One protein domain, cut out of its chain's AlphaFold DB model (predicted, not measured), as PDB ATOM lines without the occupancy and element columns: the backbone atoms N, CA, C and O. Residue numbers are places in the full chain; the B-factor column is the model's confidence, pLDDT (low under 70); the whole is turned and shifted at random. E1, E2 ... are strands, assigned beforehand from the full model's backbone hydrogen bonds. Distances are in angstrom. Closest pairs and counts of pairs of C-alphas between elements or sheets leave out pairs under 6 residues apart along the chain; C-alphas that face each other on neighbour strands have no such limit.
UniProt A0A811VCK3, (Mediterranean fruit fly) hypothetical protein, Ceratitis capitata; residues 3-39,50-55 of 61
ATOM      1  N   GLY A   3     182.869 200.267 163.615       82.19
ATOM      2  CA  GLY A   3     183.995 200.498 164.514       82.19
ATOM      3  C   GLY A   3     183.485 200.616 165.946       82.19
ATOM      4  O   GLY A   3     182.486 201.293 166.202       82.19
ATOM      5  N   LYS A   4     184.144 199.917 166.874       85.25
ATOM      6  CA  LYS A   4     183.774 199.899 168.292       85.25
ATOM      7  C   LYS A   4     184.895 200.473 169.142       85.25
ATOM      8  O   LYS A   4     186.069 200.206 168.892       85.25
ATOM      9  N   SER A   5     184.517 201.207 170.177       80.56
ATOM     10  CA  SER A   5     185.407 201.636 171.248       80.56
ATOM     11  C   SER A   5     186.011 200.417 171.943       80.56
ATOM     12  O   SER A   5     185.293 199.533 172.411       80.56
ATOM     13  N   LEU A   6     187.338 200.392 172.066       80.38
ATOM     14  CA  LEU A   6     188.042 199.346 172.813       80.38
ATOM     15  C   LEU A   6     187.761 199.419 174.322       80.38
ATOM     16  O   LEU A   6     187.888 198.417 175.018       80.38
ATOM     17  N   ARG A   7     187.371 200.595 174.832       85.94
ATOM     18  CA  ARG A   7     187.177 200.840 176.268       85.94
ATOM     19  C   ARG A   7     185.880 200.240 176.801       85.94
ATOM     20  O   ARG A   7     185.862 199.714 177.907       85.94
ATOM     21  N   ASN A   8     184.788 200.385 176.056       86.50
ATOM     22  CA  ASN A   8     183.442 200.018 176.512       86.50
ATOM     23  C   ASN A   8     182.629 199.240 175.464       86.50
ATOM     24  O   ASN A   8     181.486 198.884 175.733       86.50
ATOM     25  N   GLY A   9     183.189 198.968 174.282       86.06
ATOM     26  CA  GLY A   9     182.509 198.238 173.211       86.06
ATOM     27  C   GLY A   9     181.420 199.031 172.484       86.06
ATOM     28  O   GLY A   9     180.764 198.472 171.602       86.06
ATOM     29  N   GLU A  10     181.224 200.308 172.827       89.31
ATOM     30  CA  GLU A  10     180.246 201.183 172.182       89.31
ATOM     31  C   GLU A  10     180.583 201.380 170.701       89.31
ATOM     32  O   GLU A  10     181.752 201.486 170.327       89.31
ATOM     33  N   ILE A  11     179.562 201.420 169.846       85.69
ATOM     34  CA  ILE A  11     179.740 201.678 168.416       85.69
ATOM     35  C   ILE A  11     180.030 203.170 168.235       85.69
ATOM     36  O   ILE A  11     179.145 203.998 168.422       85.69
ATOM     37  N   THR A  12     181.259 203.505 167.847       82.56
ATOM     38  CA  THR A  12     181.699 204.891 167.608       82.56
ATOM     39  C   THR A  12     181.701 205.257 166.126       82.56
ATOM     40  O   THR A  12     181.732 206.432 165.772       82.56
ATOM     41  N   GLN A  13     181.674 204.252 165.248       81.81
ATOM     42  CA  GLN A  13     181.675 204.419 163.799       81.81
ATOM     43  C   GLN A  13     180.717 203.401 163.177       81.81
ATOM     44  O   GLN A  13     180.805 202.206 163.464       81.81
ATOM     45  N   GLU A  14     179.825 203.839 162.291       84.31
ATOM     46  CA  GLU A  14     178.892 202.954 161.593       84.31
ATOM     47  C   GLU A  14     178.747 203.355 160.122       84.31
ATOM     48  O   GLU A  14     178.476 204.508 159.802       84.31
ATOM     49  N   ILE A  15     178.907 202.374 159.229       83.69
ATOM     50  CA  ILE A  15     178.643 202.502 157.792       83.69
ATOM     51  C   ILE A  15     177.577 201.473 157.420       83.69
ATOM     52  O   ILE A  15     177.821 200.262 157.532       83.69
ATOM     53  N   LYS A  16     176.416 201.959 156.966       83.38
ATOM     54  CA  LYS A  16     175.284 201.170 156.463       83.38
ATOM     55  C   LYS A  16     174.921 201.634 155.056       83.38
ATOM     56  O   LYS A  16     174.342 202.701 154.892       83.38
ATOM     57  N   ASP A  17     175.223 200.807 154.068       83.62
ATOM     58  CA  ASP A  17     174.758 200.981 152.696       83.62
ATOM     59  C   ASP A  17     174.589 199.589 152.073       83.62
ATOM     60  O   ASP A  17     175.497 198.760 152.120       83.62
ATOM     61  N   MET A  18     173.386 199.318 151.563       83.25
ATOM     62  CA  MET A  18     172.998 198.043 150.944       83.25
ATOM     63  C   MET A  18     173.061 198.092 149.413       83.25
ATOM     64  O   MET A  18     172.765 197.104 148.746       83.25
ATOM     65  N   SER A  19     173.388 199.254 148.851       83.94
ATOM     66  CA  SER A  19     173.492 199.509 147.418       83.94
ATOM     67  C   SER A  19     174.931 199.481 146.918       83.94
ATOM     68  O   SER A  19     175.138 199.446 145.706       83.94
ATOM     69  N   ARG A  20     175.918 199.464 147.823       84.56
ATOM     70  CA  ARG A  20     177.343 199.535 147.496       84.56
ATOM     71  C   ARG A  20     178.163 198.478 148.219       84.56
ATOM     72  O   ARG A  20     177.878 198.099 149.351       84.56
ATOM     73  N   THR A  21     179.224 198.044 147.559       84.31
ATOM     74  CA  THR A  21     180.332 197.302 148.156       84.31
ATOM     75  C   THR A  21     181.464 198.277 148.453       84.31
ATOM     76  O   THR A  21     181.746 199.145 147.635       84.31
ATOM     77  N   TYR A  22     182.121 198.132 149.605       84.69
ATOM     78  CA  TYR A  22     183.260 198.964 149.992       84.69
ATOM     79  C   TYR A  22     184.523 198.118 150.063       84.69
ATOM     80  O   TYR A  22     184.557 197.105 150.766       84.69
ATOM     81  N   ARG A  23     185.569 198.555 149.371       84.38
ATOM     82  CA  ARG A  23     186.900 197.958 149.419       84.38
ATOM     83  C   ARG A  23     187.806 198.798 150.308       84.38
ATOM     84  O   ARG A  23     187.937 200.000 150.107       84.38
ATOM     85  N   LEU A  24     188.461 198.147 151.265       83.44
ATOM     86  CA  LEU A  24     189.468 198.780 152.110       83.44
ATOM     87  C   LEU A  24     190.747 199.035 151.305       83.44
ATOM     88  O   LEU A  24     191.384 198.096 150.827       83.44
ATOM     89  N   LEU A  25     191.114 200.303 151.179       80.19
ATOM     90  CA  LEU A  25     192.349 200.782 150.580       80.19
ATOM     91  C   LEU A  25     193.152 201.469 151.687       80.19
ATOM     92  O   LEU A  25     192.901 202.617 152.031       80.19
ATOM     93  N   GLY A  26     194.092 200.769 152.310       72.56
ATOM     94  CA  GLY A  26     194.868 201.357 153.397       72.56
ATOM     95  C   GLY A  26     196.202 200.668 153.600       72.56
ATOM     96  O   GLY A  26     196.282 199.442 153.574       72.56
ATOM     97  N   CYS A  27     197.234 201.484 153.807       59.12
ATOM     98  CA  CYS A  27     198.550 201.081 154.279       59.12
ATOM     99  C   CYS A  27     198.960 202.062 155.387       59.12
ATOM    100  O   CYS A  27     198.864 203.281 155.221       59.12
ATOM    101  N   ASP A  28     199.377 201.513 156.524       69.31
ATOM    102  CA  ASP A  28     199.851 202.214 157.718       69.31
ATOM    103  C   ASP A  28     198.850 203.164 158.397       69.31
ATOM    104  O   ASP A  28     198.192 202.781 159.362       69.31
ATOM    105  N   LYS A  29     198.771 204.425 157.959       68.19
ATOM    106  CA  LYS A  29     198.146 205.518 158.738       68.19
ATOM    107  C   LYS A  29     196.824 206.019 158.175       68.19
ATOM    108  O   LYS A  29     196.111 206.744 158.862       68.19
ATOM    109  N   VAL A  30     196.520 205.674 156.928       73.75
ATOM    110  CA  VAL A  30     195.301 206.112 156.249       73.75
ATOM    111  C   VAL A  30     194.479 204.890 155.910       73.75
ATOM    112  O   VAL A  30     194.950 203.966 155.249       73.75
ATOM    113  N   VAL A  31     193.230 204.915 156.357       81.62
ATOM    114  CA  VAL A  31     192.235 203.925 155.987       81.62
ATOM    115  C   VAL A  31     191.285 204.595 155.008       81.62
ATOM    116  O   VAL A  31     190.461 205.415 155.407       81.62
ATOM    117  N   ALA A  32     191.417 204.282 153.724       83.75
ATOM    118  CA  ALA A  32     190.474 204.711 152.706       83.75
ATOM    119  C   ALA A  32     189.513 203.574 152.339       83.75
ATOM    120  O   ALA A  32     189.823 202.389 152.479       83.75
ATOM    121  N   LEU A  33     188.321 203.940 151.886       86.25
ATOM    122  CA  LEU A  33     187.329 203.032 151.335       86.25
ATOM    123  C   LEU A  33     187.000 203.477 149.919       86.25
ATOM    124  O   LEU A  33     186.631 204.627 149.702       86.25
ATOM    125  N   GLU A  34     187.085 202.557 148.975       84.94
ATOM    126  CA  GLU A  34     186.530 202.733 147.637       84.94
ATOM    127  C   GLU A  34     185.151 202.081 147.599       84.94
ATOM    128  O   GLU A  34     185.017 200.908 147.956       84.94
ATOM    129  N   SER A  35     184.122 202.828 147.194       85.06
ATOM    130  CA  SER A  35     182.778 202.274 147.015       85.06
ATOM    131  C   SER A  35     182.499 201.890 145.561       85.06
ATOM    132  O   SER A  35     182.967 202.539 144.625       85.06
ATOM    133  N   GLN A  36     181.731 200.819 145.376       82.88
ATOM    134  CA  GLN A  36     181.305 200.297 144.078       82.88
ATOM    135  C   GLN A  36     179.819 199.934 144.140       82.88
ATOM    136  O   GLN A  36     179.398 199.230 145.057       82.88
ATOM    137  N   LEU A  37     179.010 200.403 143.190       81.44
ATOM    138  CA  LEU A  37     177.569 200.140 143.174       81.44
ATOM    139  C   LEU A  37     177.270 198.656 142.876       81.44
ATOM    140  O   LEU A  37     177.869 198.048 141.996       81.44
ATOM    141  N   LEU A  38     176.305 198.070 143.589       74.69
ATOM    142  CA  LEU A  38     175.903 196.662 143.465       74.69
ATOM    143  C   LEU A  38     175.011 196.372 142.242       74.69
ATOM    144  O   LEU A  38     174.751 195.208 141.947       74.69
ATOM    145  N   ARG A  39     174.517 197.392 141.527       67.31
ATOM    146  CA  ARG A  39     173.669 197.208 140.337       67.31
ATOM    147  C   ARG A  39     174.501 197.285 139.062       67.31
ATOM    148  O   ARG A  39     174.562 198.319 138.415       67.31
ATOM    149  N   ASP A  50     183.401 206.315 144.400       80.88
ATOM    150  CA  ASP A  50     183.591 207.294 145.469       80.88
ATOM    151  C   ASP A  50     184.689 206.816 146.427       80.88
ATOM    152  O   ASP A  50     184.649 205.681 146.921       80.88
ATOM    153  N   LEU A  51     185.654 207.697 146.699       82.75
ATOM    154  CA  LEU A  51     186.729 207.471 147.659       82.75
ATOM    155  C   LEU A  51     186.409 208.179 148.979       82.75
ATOM    156  O   LEU A  51     186.215 209.392 149.020       82.75
ATOM    157  N   TYR A  52     186.417 207.425 150.072       82.38
ATOM    158  CA  TYR A  52     186.195 207.926 151.425       82.38
ATOM    159  C   TYR A  52     187.459 207.748 152.255       82.38
ATOM    160  O   TYR A  52     188.083 206.692 152.203       82.38
ATOM    161  N   ILE A  53     187.822 208.743 153.060       81.69
ATOM    162  CA  ILE A  53     188.923 208.643 154.024       81.69
ATOM    163  C   ILE A  53     188.317 208.537 155.422       81.69
ATOM    164  O   ILE A  53     187.557 209.410 155.840       81.69
ATOM    165  N   LEU A  54     188.650 207.471 156.147       77.56
ATOM    166  CA  LEU A  54     188.259 207.299 157.540       77.56
ATOM    167  C   LEU A  54     189.313 207.946 158.438       77.56
ATOM    168  O   LEU A  54     190.445 207.469 158.535       77.56
ATOM    169  N   ALA A  55     188.929 209.023 159.117       76.81
ATOM    170  CA  ALA A  55     189.727 209.611 160.181       76.81
ATOM    171  C   ALA A  55     189.323 208.996 161.529       76.81
ATOM    172  O   ALA A  55     188.137 208.875 161.845       76.81
TER     173      ALA A  55
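Overview. This is residues 3 to 39 and 50 to 55 of the 61 residues of the protein "(Mediterranean fruit fly) hypothetical protein" of Ceratitis capitata (UniProt A0A811VCK3). A long hairpin, E2 and E3, with short E4 beside E3, forms a small sheet; away from it residues 3 to 4 pair with E1. The printed part has 43 residues, no named helix and four strands, E1 to E4 along the chain. The sheet E2, E3, E4 is antiparallel; the class is all strand. The whole is loose, radius of gyration of the C-alphas 12.3 A, and only just flat, spanning 38 by 25 by 11 A.

Along the chain. E1, residues 11 to 14, spans 7.0 A from C-alpha 11 at (179.740, 201.678, 168.416). E2, residues 20 to 27, spans 22.3 A; E3, residues 30 to 37, 22.8 A; E4, residues 51 to 54, 10.0 A, ending at C-alpha 54 (188.259, 207.299, 157.540).

Arrangement. E1 is apart from E2, E3 and E4. The hairpin E2 and E3 is antiparallel at 157 degrees; N 23 and O 34 are 2.8 A apart, within hydrogen-bond range. E4 is antiparallel to E3 at 141 degrees; N 33 and O 52 are within range at 2.8 A.

Size, cuts and confidence. The farthest C-alphas, Arg 7 and Arg 39, are 38.6 A apart. Residues 40 to 49 are not printed; C-alphas 39 and 50 are 15.1 A apart. The links E1 to E2 and E2 to E3 are tight. Residues 27 to 29 and 39 have pLDDT under 70.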